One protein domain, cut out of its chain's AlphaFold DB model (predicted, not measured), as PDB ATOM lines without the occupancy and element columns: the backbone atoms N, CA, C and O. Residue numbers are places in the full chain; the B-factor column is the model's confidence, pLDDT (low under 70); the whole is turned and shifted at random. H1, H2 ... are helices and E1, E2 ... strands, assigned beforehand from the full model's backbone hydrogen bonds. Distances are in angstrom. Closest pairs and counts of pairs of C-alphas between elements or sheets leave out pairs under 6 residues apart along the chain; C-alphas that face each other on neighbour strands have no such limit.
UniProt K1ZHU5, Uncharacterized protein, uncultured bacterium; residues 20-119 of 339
ATOM      1  N   SER A  20     353.345 382.694 357.404       88.19
ATOM      2  CA  SER A  20     354.350 382.115 358.291       88.19
ATOM      3  C   SER A  20     354.189 382.568 359.746       88.19
ATOM      4  O   SER A  20     354.485 381.790 360.653       88.19
ATOM      5  N   ILE A  21     353.643 383.766 360.006       92.62
ATOM      6  CA  ILE A  21     353.471 384.278 361.373       92.62
ATOM      7  C   ILE A  21     352.366 383.540 362.130       92.62
ATOM      8  O   ILE A  21     352.501 383.268 363.325       92.62
ATOM      9  N   VAL A  22     351.284 383.183 361.430       93.62
ATOM     10  CA  VAL A  22     350.167 382.432 362.011       93.62
ATOM     11  C   VAL A  22     350.621 381.011 362.317       93.62
ATOM     12  O   VAL A  22     350.401 380.544 363.433       93.62
ATOM     13  N   SER A  23     351.320 380.366 361.375       94.69
ATOM     14  CA  SER A  23     351.908 379.040 361.598       94.69
ATOM     15  C   SER A  23     352.878 379.053 362.778       94.69
ATOM     16  O   SER A  23     352.751 378.232 363.679       94.69
ATOM     17  N   ARG A  24     353.785 380.040 362.839       96.06
ATOM     18  CA  ARG A  24     354.753 380.187 363.934       96.06
ATOM     19  C   ARG A  24     354.068 380.302 365.296       96.06
ATOM     20  O   ARG A  24     354.491 379.652 366.250       96.06
ATOM     21  N   LEU A  25     353.019 381.120 365.411       96.62
ATOM     22  CA  LEU A  25     352.287 381.227 366.674       96.62
ATOM     23  C   LEU A  25     351.518 379.944 366.998       96.62
ATOM     24  O   LEU A  25     351.474 379.539 368.156       96.62
ATOM     25  N   GLN A  26     350.931 379.287 366.000       96.56
ATOM     26  CA  GLN A  26     350.233 378.020 366.199       96.56
ATOM     27  C   GLN A  26     351.177 376.918 366.703       96.56
ATOM     28  O   GLN A  26     350.789 376.164 367.599       96.56
ATOM     29  N   ASP A  27     352.412 376.862 366.202       96.88
ATOM     30  CA  ASP A  27     353.444 375.937 366.681       96.88
ATOM     31  C   ASP A  27     353.767 376.191 368.161       96.88
ATOM     32  O   ASP A  27     353.697 375.269 368.978       96.88
ATOM     33  N   TYR A  28     353.997 377.454 368.545       97.75
ATOM     34  CA  TYR A  28     354.201 377.813 369.953       97.75
ATOM     35  C   TYR A  28     353.013 377.430 370.835       97.75
ATOM     36  O   TYR A  28     353.196 376.816 371.883       97.75
ATOM     37  N   LEU A  29     351.790 377.760 370.414       98.00
ATOM     38  CA  LEU A  29     350.591 377.446 371.187       98.00
ATOM     39  C   LEU A  29     350.412 375.937 371.361       98.00
ATOM     40  O   LEU A  29     350.030 375.497 372.441       98.00
ATOM     41  N   THR A  30     350.720 375.155 370.327       97.62
ATOM     42  CA  THR A  30     350.644 373.690 370.350       97.62
ATOM     43  C   THR A  30     351.648 373.094 371.332       97.62
ATOM     44  O   THR A  30     351.331 372.152 372.060       97.62
ATOM     45  N   ASP A  31     352.864 373.629 371.390       97.75
ATOM     46  CA  ASP A  31     353.878 373.133 372.317       97.75
ATOM     47  C   ASP A  31     353.608 373.569 373.758       97.75
ATOM     48  O   ASP A  31     353.656 372.739 374.674       97.75
ATOM     49  N   TRP A  32     353.218 374.827 373.964       98.44
ATOM     50  CA  TRP A  32     352.836 375.319 375.285       98.44
ATOM     51  C   TRP A  32     351.593 374.602 375.830       98.44
ATOM     52  O   TRP A  32     351.545 374.280 377.022       98.44
ATOM     53  N   SER A  33     350.605 374.280 374.986       98.31
ATOM     54  CA  SER A  33     349.385 373.591 375.425       98.31
ATOM     55  C   SER A  33     349.662 372.174 375.925       98.31
ATOM     56  O   SER A  33     349.021 371.738 376.879       98.31
ATOM     57  N   LYS A  34     350.639 371.458 375.345       98.25
ATOM     58  CA  LYS A  34     351.050 370.121 375.818       98.25
ATOM     59  C   LYS A  34     351.617 370.184 377.234       98.25
ATOM     60  O   LYS A  34     351.299 369.344 378.076       98.25
ATOM     61  N   ILE A  35     352.462 371.174 377.522       98.12
ATOM     62  CA  ILE A  35     353.059 371.345 378.854       98.12
ATOM     63  C   ILE A  35     352.005 371.838 379.849       98.12
ATOM     64  O   ILE A  35     351.955 371.352 380.982       98.12
ATOM     65  N   PHE A  36     351.117 372.737 379.426       98.12
ATOM     66  CA  PHE A  36     349.960 373.143 380.217       98.12
ATOM     67  C   PHE A  36     349.081 371.942 380.596       98.12
ATOM     68  O   PHE A  36     348.776 371.756 381.776       98.12
ATOM     69  N   ALA A  37     348.740 371.090 379.623       97.62
ATOM     70  CA  ALA A  37     347.987 369.860 379.845       97.62
ATOM     71  C   ALA A  37     348.715 368.933 380.825       97.62
ATOM     72  O   ALA A  37     348.112 368.474 381.792       97.62
ATOM     73  N   GLN A  38     350.032 368.750 380.672       97.62
ATOM     74  CA  GLN A  38     350.816 367.930 381.597       97.62
ATOM     75  C   GLN A  38     350.735 368.449 383.036       97.62
ATOM     76  O   GLN A  38     350.599 367.656 383.967       97.62
ATOM     77  N   ARG A  39     350.812 369.770 383.226       96.56
ATOM     78  CA  ARG A  39     350.748 370.406 384.552       96.56
ATOM     79  C   ARG A  39     349.351 370.358 385.168       96.56
ATOM     80  O   ARG A  39     349.241 370.285 386.387       96.56
ATOM     81  N   ARG A  40     348.297 370.444 384.354       96.06
ATOM     82  CA  ARG A  40     346.907 370.559 384.830       96.06
ATOM     83  C   ARG A  40     346.159 369.237 384.903       96.06
ATOM     84  O   ARG A  40     345.332 369.073 385.791       96.06
ATOM     85  N   LEU A  41     346.441 368.327 383.982       94.81
ATOM     86  CA  LEU A  41     345.711 367.074 383.780       94.81
ATOM     87  C   LEU A  41     346.603 365.837 383.943       94.81
ATOM     88  O   LEU A  41     346.103 364.718 383.904       94.81
ATOM     89  N   GLY A  42     347.917 366.011 384.116       96.00
ATOM     90  CA  GLY A  42     348.856 364.899 384.278       96.00
ATOM     91  C   GLY A  42     349.238 364.187 382.976       96.00
ATOM     92  O   GLY A  42     349.996 363.222 383.032       96.00
ATOM     93  N   THR A  43     348.779 364.667 381.816       94.88
ATOM     94  CA  THR A  43     349.087 364.100 380.491       94.88
ATOM     95  C   THR A  43     349.364 365.193 379.454       94.88
ATOM     96  O   THR A  43     348.795 366.280 379.530       94.88
ATOM     97  N   ARG A  44     350.231 364.904 378.476       94.31
ATOM     98  CA  ARG A  44     350.486 365.757 377.295       94.31
ATOM     99  C   ARG A  44     349.554 365.461 376.124       94.31
ATOM    100  O   ARG A  44     349.482 366.269 375.203       94.31
ATOM    101  N   ASP A  45     348.901 364.305 376.143       93.94
ATOM    102  CA  ASP A  45     348.075 363.804 375.046       93.94
ATOM    103  C   ASP A  45     346.649 364.344 375.173       93.94
ATOM    104  O   ASP A  45     345.710 363.641 375.542       93.94
ATOM    105  N   VAL A  46     346.530 365.661 375.004       95.25
ATOM    106  CA  VAL A  46     345.269 366.398 375.088       95.25
ATOM    107  C   VAL A  46     345.210 367.367 373.919       95.25
ATOM    108  O   VAL A  46     346.128 368.162 373.709       95.25
ATOM    109  N   GLU A  47     344.120 367.305 373.163       95.38
ATOM    110  CA  GLU A  47     343.906 368.143 371.985       95.38
ATOM    111  C   GLU A  47     343.852 369.631 372.367       95.38
ATOM    112  O   GLU A  47     343.108 370.030 373.270       95.38
ATOM    113  N   LEU A  48     344.602 370.468 371.645       96.75
ATOM    114  CA  LEU A  48     344.387 371.912 371.632       96.75
ATOM    115  C   LEU A  48     343.279 372.240 370.632       96.75
ATOM    116  O   LEU A  48     343.453 372.070 369.427       96.75
ATOM    117  N   ARG A  49     342.166 372.781 371.124       94.81
ATOM    118  CA  ARG A  49     341.073 373.275 370.286       94.81
ATOM    119  C   ARG A  49     341.148 374.785 370.166       94.81
ATOM    120  O   ARG A  49     340.874 375.529 371.112       94.81
ATOM    121  N   LEU A  50     341.478 375.233 368.963       88.38
ATOM    122  CA  LEU A  50     341.222 376.601 368.541       88.38
ATOM    123  C   LEU A  50     339.728 376.686 368.202       88.38
ATOM    124  O   LEU A  50     339.200 375.820 367.506       88.38
ATOM    125  N   GLY A  51     339.013 377.681 368.734       83.75
ATOM    126  CA  GLY A  51     337.596 377.866 368.398       83.75
ATOM    127  C   GLY A  51     337.387 378.011 366.883       83.75
ATOM    128  O   GLY A  51     338.335 378.285 366.155       83.75
ATOM    129  N   LEU A  52     336.144 377.898 366.398       85.50
ATOM    130  CA  LEU A  52     335.805 377.853 364.956       85.50
ATOM    131  C   LEU A  52     336.424 378.963 364.086       85.50
ATOM    132  O   LEU A  52     336.582 378.797 362.884       85.50
ATOM    133  N   ARG A  53     336.735 380.113 364.685       87.00
ATOM    134  CA  ARG A  53     337.337 381.267 364.010       87.00
ATOM    135  C   ARG A  53     338.843 381.093 363.748       87.00
ATOM    136  O   ARG A  53     339.376 381.758 362.869       87.00
ATOM    137  N   GLY A  54     339.521 380.246 364.519       89.00
ATOM    138  CA  GLY A  54     340.974 380.115 364.498       89.00
ATOM    139  C   GLY A  54     341.704 381.374 364.979       89.00
ATOM    140  O   GLY A  54     341.127 382.234 365.659       89.00
ATOM    141  N   LEU A  55     342.989 381.453 364.629       90.31
ATOM    142  CA  LEU A  55     343.846 382.625 364.819       90.31
ATOM    143  C   LEU A  55     343.776 383.516 363.584       90.31
ATOM    144  O   LEU A  55     343.861 383.021 362.461       90.31
ATOM    145  N   LEU A  56     343.663 384.825 363.790       90.50
ATOM    146  CA  LEU A  56     343.769 385.787 362.699       90.50
ATOM    147  C   LEU A  56     345.175 386.384 362.650       90.50
ATOM    148  O   LEU A  56     345.849 386.519 363.670       90.50
ATOM    149  N   GLN A  57     345.603 386.773 361.450       89.56
ATOM    150  CA  GLN A  57     346.960 387.257 361.203       89.56
ATOM    151  C   GLN A  57     347.343 388.459 362.073       89.56
ATOM    152  O   GLN A  57     348.406 388.447 362.673       89.56
ATOM    153  N   ASP A  58     346.481 389.473 362.174       90.00
ATOM    154  CA  ASP A  58     346.739 390.688 362.968       90.00
ATOM    155  C   ASP A  58     346.981 390.373 364.458       90.00
ATOM    156  O   ASP A  58     347.831 390.959 365.128       90.00
ATOM    157  N   GLU A  59     346.278 389.373 364.979       92.06
ATOM    158  CA  GLU A  59     346.411 388.926 366.366       92.06
ATOM    159  C   GLU A  59     347.714 388.156 366.558       92.06
ATOM    160  O   GLU A  59     348.440 388.381 367.525       92.06
ATOM    161  N   ALA A  60     348.051 387.289 365.597       94.19
ATOM    162  CA  ALA A  60     349.318 386.579 365.609       94.19
ATOM    163  C   ALA A  60     350.505 387.542 365.488       94.19
ATOM    164  O   ALA A  60     351.468 387.439 366.243       94.19
ATOM    165  N   GLN A  61     350.412 388.517 364.589       94.00
ATOM    166  CA  GLN A  61     351.447 389.511 364.351       94.00
ATOM    167  C   GLN A  61     351.657 390.414 365.566       94.00
ATOM    168  O   GLN A  61     352.799 390.624 365.966       94.00
ATOM    169  N   SER A  62     350.588 390.928 366.177       94.44
ATOM    170  CA  SER A  62     350.700 391.777 367.370       94.44
ATOM    171  C   SER A  62     351.282 391.013 368.565       94.44
ATOM    172  O   SER A  62     352.187 391.524 369.230       94.44
ATOM    173  N   PHE A  63     350.845 389.771 368.794       96.69
ATOM    174  CA  PHE A  63     351.353 388.933 369.881       96.69
ATOM    175  C   PHE A  63     352.815 388.508 369.667       96.69
ATOM    176  O   PHE A  63     353.638 388.655 370.572       96.69
ATOM    177  N   ILE A  64     353.173 388.043 368.464       96.94
ATOM    178  CA  ILE A  64     354.560 387.678 368.135       96.94
ATOM    179  C   ILE A  64     355.469 388.905 368.160       96.94
ATOM    180  O   ILE A  64     356.569 388.824 368.695       96.94
ATOM    181  N   ALA A  65     355.019 390.064 367.668       96.25
ATOM    182  CA  ALA A  65     355.802 391.290 367.771       96.25
ATOM    183  C   ALA A  65     356.065 391.664 369.235       96.25
ATOM    184  O   ALA A  65     357.184 392.055 369.561       96.25
ATOM    185  N   ALA A  66     355.076 391.522 370.124       97.44
ATOM    186  CA  ALA A  66     355.274 391.756 371.551       97.44
ATOM    187  C   ALA A  66     356.307 390.783 372.154       97.44
ATOM    188  O   ALA A  66     357.141 391.201 372.960       97.44
ATOM    189  N   LEU A  67     356.283 389.512 371.742       97.19
ATOM    190  CA  LEU A  67     357.251 388.499 372.171       97.19
ATOM    191  C   LEU A  67     358.667 388.815 371.664       97.19
ATOM    192  O   LEU A  67     359.602 388.888 372.456       97.19
ATOM    193  N   ASP A  68     358.819 389.071 370.364       96.88
ATOM    194  CA  ASP A  68     360.111 389.322 369.712       96.88
ATOM    195  C   ASP A  68     360.780 390.616 370.223       96.88
ATOM    196  O   ASP A  68     362.006 390.708 370.265       96.88
ATOM    197  N   HIS A  69     359.996 391.604 370.671       96.19
ATOM    198  CA  HIS A  69     360.510 392.835 371.289       96.19
ATOM    199  C   HIS A  69     360.705 392.722 372.812       96.19
ATOM    200  O   HIS A  69     360.998 393.725 373.466       96.19
ATOM    201  N   GLY A  70     360.513 391.538 373.403       96.50
ATOM    202  CA  GLY A  70     360.651 391.322 374.846       96.50
ATOM    203  C   GLY A  70     359.641 392.109 375.690       96.50
ATOM    204  O   GLY A  70     359.878 392.357 376.871       96.50
ATOM    205  N   GLN A  71     358.522 392.530 375.091       96.75
ATOM    206  CA  GLN A  71     357.432 393.217 375.787       96.75
ATOM    207  C   GLN A  71     356.580 392.233 376.595       96.75
ATOM    208  O   GLN A  71     355.922 392.639 377.552       96.75
ATOM    209  N   ILE A  72     356.602 390.950 376.240       97.12
ATOM    210  CA  ILE A  72     355.998 389.861 377.007       97.12
ATOM    211  C   ILE A  72     356.996 388.717 377.153       97.12
ATOM    212  O   ILE A  72     357.777 388.459 376.241       97.12
ATOM    213  N   ASP A  73     356.913 388.007 378.272       96.38
ATOM    214  CA  ASP A  73     357.459 386.657 378.394       96.38
ATOM    215  C   ASP A  73     356.310 385.655 378.379       96.38
ATOM    216  O   ASP A  73     355.260 385.911 378.971       96.38
ATOM    217  N   VAL A  74     356.520 384.502 377.753       97.38
ATOM    218  CA  VAL A  74     355.598 383.367 377.831       97.38
ATOM    219  C   VAL A  74     356.378 382.174 378.357       97.38
ATOM    220  O   VAL A  74     357.414 381.818 377.795       97.38
ATOM    221  N   ASP A  75     355.920 381.590 379.464       97.12
ATOM    222  CA  ASP A  75     356.553 380.386 379.993       97.12
ATOM    223  C   ASP A  75     356.218 379.146 379.150       97.12
ATOM    224  O   ASP A  75     355.381 379.163 378.247       97.12
ATOM    225  N   ASP A  76     356.869 378.036 379.471       96.56
ATOM    226  CA  ASP A  76     356.695 376.765 378.775       96.56
ATOM    227  C   ASP A  76     355.263 376.202 378.840       96.56
ATOM    228  O   ASP A  76     354.930 375.343 378.035       96.56
ATOM    229  N   ALA A  77     354.401 376.681 379.741       95.81
ATOM    230  CA  ALA A  77     352.995 376.290 379.846       95.81
ATOM    231  C   ALA A  77     352.022 377.370 379.347       95.81
ATOM    232  O   ALA A  77     350.824 377.288 379.629       95.81
ATOM    233  N   GLY A  78     352.502 378.385 378.626       96.75
ATOM    234  CA  GLY A  78     351.645 379.421 378.055       96.75
ATOM    235  C   GLY A  78     351.122 380.430 379.075       96.75
ATOM    236  O   GLY A  78     350.060 381.016 378.863       96.75
ATOM    237  N   TYR A  79     351.824 380.634 380.193       96.75
ATOM    238  CA  TYR A  79     351.552 381.754 381.091       96.75
ATOM    239  C   TYR A  79     352.303 383.000 380.624       96.75
ATOM    240  O   TYR A  79     353.532 383.002 380.577       96.75
ATOM    241  N   VAL A  80     351.565 384.070 380.327       96.81
ATOM    242  CA  VAL A  80     352.105 385.343 379.837       96.81
ATOM    243  C   VAL A  80     352.391 386.297 380.991       96.81
ATOM    244  O   VAL A  80     351.536 386.526 381.853       96.81
ATOM    245  N   SER A  81     353.567 386.912 380.962       95.25
ATOM    246  CA  SER A  81     353.989 388.001 381.839       95.25
ATOM    247  C   SER A  81     354.256 389.262 381.014       95.25
ATOM    248  O   SER A  81     355.320 389.376 380.401       95.25
ATOM    249  N   PRO A  82     353.313 390.221 380.982       94.88
ATOM    250  CA  PRO A  82     353.537 391.511 380.346       94.88
ATOM    251  C   PRO A  82     354.623 392.326 381.058       94.88
ATOM    252  O   PRO A  82     354.611 392.464 382.279       94.88
ATOM    253  N   LYS A  83     355.545 392.892 380.277       94.50
ATOM    254  CA  LYS A  83     356.605 393.824 380.705       94.50
ATOM    255  C   LYS A  83     356.373 395.254 380.214       94.50
ATOM    256  O   LYS A  83     357.105 396.169 380.581       94.50
ATOM    257  N   PHE A  84     355.370 395.448 379.360       93.81
ATOM    258  CA  PHE A  84     355.018 396.741 378.778       93.81
ATOM    259  C   PHE A  84     353.978 397.522 379.591       93.81
ATOM    260  O   PHE A  84     353.569 398.586 379.147       93.81
ATOM    261  N   CYS A  85     353.521 397.013 380.734       92.69
ATOM    262  CA  CYS A  85     352.516 397.659 381.576       92.69
ATOM    263  C   CYS A  85     352.948 397.646 383.044       92.69
ATOM    264  O   CYS A  85     353.851 396.892 383.426       92.69
ATOM    265  N   ASN A  86     352.261 398.419 383.888       84.94
ATOM    266  CA  ASN A  86     352.402 398.249 385.329       84.94
ATOM    267  C   ASN A  86     351.997 396.824 385.722       84.94
ATOM    268  O   ASN A  86     350.969 396.322 385.248       84.94
ATOM    269  N   PRO A  87     352.778 396.160 386.588       77.12
ATOM    270  CA  PRO A  87     352.434 394.836 387.069       77.12
ATOM    271  C   PRO A  87     351.070 394.828 387.754       77.12
ATOM    272  O   PRO A  87     350.701 395.771 388.460       77.12
ATOM    273  N   LYS A  88     350.348 393.714 387.602       70.38
ATOM    274  CA  LYS A  88     349.119 393.486 388.356       70.38
ATOM    275  C   LYS A  88     349.384 393.604 389.866       70.38
ATOM    276  O   LYS A  88     350.378 393.063 390.363       70.38
ATOM    277  N   PRO A  89     348.472 394.247 390.606       58.75
ATOM    278  CA  PRO A  89     348.379 394.132 392.056       58.75
ATOM    279  C   PRO A  89     348.512 392.682 392.549       58.75
ATOM    280  O   PRO A  89     347.710 391.839 392.170       58.75
ATOM    281  N   GLY A  90     349.516 392.379 393.382       62.06
ATOM    282  CA  GLY A  90     349.762 391.014 393.887       62.06
ATOM    283  C   GLY A  90     350.580 390.114 392.951       62.06
ATOM    284  O   GLY A  90     350.808 388.945 393.259       62.06
ATOM    285  N   GLY A  91     351.059 390.658 391.829       69.38
ATOM    286  CA  GLY A  91     351.701 389.886 390.774       69.38
ATOM    287  C   GLY A  91     350.691 389.044 389.996       69.38
ATOM    288  O   GLY A  91     349.481 389.127 390.188       69.38
ATOM    289  N   GLY A  92     351.185 388.236 389.067       73.94
ATOM    290  CA  GLY A  92     350.335 387.326 388.311       73.94
ATOM    291  C   GLY A  92     350.773 387.168 386.869       73.94
ATOM    292  O   GLY A  92     351.615 387.901 386.353       73.94
ATOM    293  N   ARG A  93     350.199 386.151 386.237       90.31
ATOM    294  CA  ARG A  93     350.427 385.797 384.840       90.31
ATOM    295  C   ARG A  93     349.084 385.493 384.200       90.31
ATOM    296  O   ARG A  93     348.167 385.043 384.887       90.31
ATOM    297  N   TYR A  94     348.979 385.714 382.901       93.00
ATOM    298  CA  TYR A  94     347.765 385.447 382.140       93.00
ATOM    299  C   TYR A  94     347.873 384.055 381.531       93.00
ATOM    300  O   TYR A  94     348.850 383.749 380.857       93.00
ATOM    301  N   SER A  95     346.901 383.190 381.797       95.19
ATOM    302  CA  SER A  95     346.893 381.839 381.234       95.19
ATOM    303  C   SER A  95     346.345 381.891 379.815       95.19
ATOM    304  O   SER A  95     345.151 382.138 379.654       95.19
ATOM    305  N   LEU A  96     347.157 381.614 378.792       97.12
ATOM    306  CA  LEU A  96     346.641 381.475 377.421       97.12
ATOM    307  C   LEU A  96     345.675 380.300 377.291       97.12
ATOM    308  O   LEU A  96     344.873 380.270 376.369       97.12
ATOM    309  N   PHE A  97     345.730 379.339 378.208       97.69
ATOM    310  CA  PHE A  97     344.962 378.112 378.110       97.69
ATOM    311  C   PHE A  97     343.996 377.923 379.269       97.69
ATOM    312  O   PHE A  97     344.254 378.349 380.400       97.69
ATOM    313  N   SER A  98     342.919 377.202 378.977       96.12
ATOM    314  CA  SER A  98     341.990 376.641 379.955       96.12
ATOM    315  C   SER A  98     341.842 375.143 379.699       96.12
ATOM    316  O   SER A  98     341.774 374.706 378.550       96.12
ATOM    317  N   ALA A  99     341.826 374.345 380.767       95.88
ATOM    318  CA  ALA A  99     341.588 372.908 380.678       95.88
ATOM    319  C   ALA A  99     340.088 372.635 380.825       95.88
ATOM    320  O   ALA A  99     339.488 373.015 381.830       95.88
ATOM    321  N   ASN A 100     339.498 371.958 379.844       94.00
ATOM    322  CA  ASN A 100     338.082 371.618 379.833       94.00
ATOM    323  C   ASN A 100     337.936 370.113 380.037       94.00
ATOM    324  O   ASN A 100     338.359 369.330 379.191       94.00
ATOM    325  N   THR A 101     337.348 369.707 381.161       92.06
ATOM    326  CA  THR A 101     337.216 368.291 381.557       92.06
ATOM    327  C   THR A 101     335.765 367.825 381.666       92.06
ATOM    328  O   THR A 101     335.502 366.696 382.065       92.06
ATOM    329  N   TYR A 102     334.803 368.687 381.334       85.06
ATOM    330  CA  TYR A 102     333.376 368.430 381.539       85.06
ATOM    331  C   TYR A 102     332.714 367.623 380.406       85.06
ATOM    332  O   TYR A 102     331.562 367.223 380.551       85.06
ATOM    333  N   THR A 103     333.405 367.367 379.288       74.44
ATOM    334  CA  THR A 103     332.835 366.742 378.073       74.44
ATOM    335  C   THR A 103     333.117 365.246 377.899       74.44
ATOM    336  O   THR A 103     332.894 364.723 376.813       74.44
ATOM    337  N   GLY A 104     333.593 364.528 378.920       80.69
ATOM    338  CA  GLY A 104     334.000 363.117 378.794       80.69
ATOM    339  C   GLY A 104     335.359 362.949 378.101       80.69
ATOM    340  O   GLY A 104     336.217 362.255 378.633       80.69
ATOM    341  N   ASP A 105     335.587 363.695 377.018       89.94
ATOM    342  CA  ASP A 105     336.893 363.862 376.376       89.94
ATOM    343  C   ASP A 105     337.503 365.218 376.773       89.94
ATOM    344  O   ASP A 105     336.937 366.264 376.417       89.94
ATOM    345  N   PRO A 106     338.613 365.241 377.536       93.69
ATOM    346  CA  PRO A 106     339.252 366.483 377.939       93.69
ATOM    347  C   PRO A 106     339.945 367.162 376.755       93.69
ATOM    348  O   PRO A 106     340.523 366.505 375.893       93.69
ATOM    349  N   TYR A 107     339.936 368.493 376.740       95.75
ATOM    350  CA  TYR A 107     340.657 369.287 375.745       95.75
ATOM    351  C   TYR A 107     341.181 370.593 376.347       95.75
ATOM    352  O   TYR A 107     340.666 371.094 377.352       95.75
ATOM    353  N   ILE A 108     342.203 371.169 375.717       97.56
ATOM    354  CA  ILE A 108     342.721 372.495 376.049       97.56
ATOM    355  C   ILE A 108     342.101 373.520 375.102       97.56
ATOM    356  O   ILE A 108     342.125 373.336 373.889       97.56
ATOM    357  N   SER A 109     341.549 374.609 375.635       95.94
ATOM    358  CA  SER A 109     341.069 375.741 374.833       95.94
ATOM    359  C   SER A 109     342.002 376.937 374.951       95.94
ATOM    360  O   SER A 109     342.515 377.220 376.035       95.94
ATOM    361  N   LEU A 110     342.159 377.678 373.856       95.56
ATOM    362  CA  LEU A 110     342.851 378.965 373.840       95.56
ATOM    363  C   LEU A 110     341.932 380.094 374.335       95.56
ATOM    364  O   LEU A 110     340.890 380.374 373.736       95.56
ATOM    365  N   ASN A 111     342.371 380.811 375.364       94.06
ATOM    366  CA  ASN A 111     341.797 382.073 375.823       94.06
ATOM    367  C   ASN A 111     342.192 383.181 374.835       94.06
ATOM    368  O   ASN A 111     343.158 383.917 375.031       94.06
ATOM    369  N   THR A 112     341.458 383.255 373.725       91.88
ATOM    370  CA  THR A 112     341.803 384.118 372.581       91.88
ATOM    371  C   THR A 112     341.773 385.606 372.950       91.88
ATOM    372  O   THR A 112     342.554 386.384 372.415       91.88
ATOM    373  N   GLU A 113     340.931 386.002 373.908       90.56
ATOM    374  CA  GLU A 113     340.870 387.377 374.428       90.56
ATOM    375  C   GLU A 113     342.229 387.850 374.957       90.56
ATOM    376  O   GLU A 113     342.678 388.938 374.600       90.56
ATOM    377  N   TYR A 114     342.937 386.998 375.707       93.19
ATOM    378  CA  TYR A 114     344.263 387.314 376.241       93.19
ATOM    379  C   TYR A 114     345.318 387.489 375.159       93.19
ATOM    380  O   TYR A 114     346.160 388.375 375.256       93.19
ATOM    381  N   LEU A 115     345.245 386.702 374.090       94.31
ATOM    382  CA  LEU A 115     346.130 386.869 372.942       94.31
ATOM    383  C   LEU A 115     345.888 388.227 372.266       94.31
ATOM    384  O   LEU A 115     346.832 388.984 372.042       94.31
ATOM    385  N   ILE A 116     344.620 388.563 372.011       94.12
ATOM    386  CA  ILE A 116     344.229 389.795 371.318       94.12
ATOM    387  C   ILE A 116     344.601 391.029 372.142       94.12
ATOM    388  O   ILE A 116     345.295 391.918 371.647       94.12
ATOM    389  N   HIS A 117     344.134 391.117 373.388       94.12
ATOM    390  CA  HIS A 117     344.236 392.367 374.130       94.12
ATOM    391  C   HIS A 117     345.660 392.642 374.653       94.12
ATOM    392  O   HIS A 117     346.042 393.802 374.770       94.12
ATOM    393  N   ILE A 118     346.496 391.611 374.864       96.25
ATOM    394  CA  ILE A 118     347.905 391.767 375.250       96.25
ATOM    395  C   ILE A 118     348.700 392.249 374.038       96.25
ATOM    396  O   ILE A 118     349.478 393.193 374.165       96.25
ATOM    397  N   GLY A 119     348.478 391.646 372.861       96.44
ATOM    398  CA  GLY A 119     349.089 392.099 371.610       96.44
ATOM    399  C   GLY A 119     348.736 393.557 371.307       96.44
ATOM    400  O   GLY A 119     349.625 394.378 371.084       96.44
TER     401      GLY A 119
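This is residues 20 to 119 of the 339 residues of an uncharacterized protein of uncultured bacterium (UniProt K1ZHU5). A long helix, H1, lies slantwise over one face of a small sheet of three strands, E1, E5 and E4, whose other face has no named helix on it. Toward the first residues of H1, two shorter helices, H2 and H3, pack on each other, and the hairpin E2 and E3 lies near them; residues 83 to 96, a long loop, lead from that hairpin to the sheet, and a short antiparallel pairing of residues 94 to 95 with residues 79 to 80 of E3 ties the loop back. The printed part has 100 residues with three named helices and five named strands, in the order H1 E1 H2 E2 E3 E4 E5 H3; the sheet E1 E5 E4 is mixed, E2 and E3 are antiparallel, and the class is mixed, helices and strands. The whole is compact, with a radius of gyration of the C-alphas of 13.5 A, and flat, spanning 39 by 35 by 18 A.

Find C-alpha 20 at (354.350, 382.115, 358.291); from there H1, residues 20 to 41, runs 30.8 A to C-alpha 41 at (345.711, 367.074, 383.780). Next come E1, residues 47 to 49, 6.1 A long, and H2, residues 57 to 68, 15.8 A long. E2, residues 72 to 74, measures 6.6 A and E3, residues 79 to 82, 10.0 A. Go on to E4, residues 97 to 100, 9.6 A, and E5, residues 107 to 110, 10.1 A. H3, residues 112 to 119, runs 10.9 A and ends at C-alpha 119, (349.089, 392.099, 371.610).

Start at the inner strand E5. It is parallel to the edge strand E1, with N 49 and O 108 at 2.8 A, and antiparallel to the edge strand E4, its hairpin partner, with N 109 and O 98 at 2.9 A. H1 is on this sheet at a height of 7.2 A, over E5 and E4, at 38 degrees to E4 on the local plane; look at Ser 33, whose C-alpha is 6.9 A from that of Phe 97. H1 touches H2 with residues 21 to 25 alone, closest at the C-alphas of Val 22 and Ala 60, 5.6 A, and only just about perpendicular at 72 degrees. H2 touches H3, closest at the C-alphas of Phe 63 and Gly 119, 4.3 A, at a steep tilt of 55 degrees, the same way. H1 and H3 are apart. In the hairpin E2 and E3, N 81 and O 73 are 2.8 A apart. In H1, H2 and H3 every O i to N i+4 pair is within hydrogen-bond range.

The two C-alphas farthest apart, those of His 69 and Gly 104, are 40.5 A apart. The printed part has no cut. The link from E3 to E4, 14 residues, is long. Low confidence, under 70, falls on residues 89 to 91; the mean pLDDT of the printed part is 92.6.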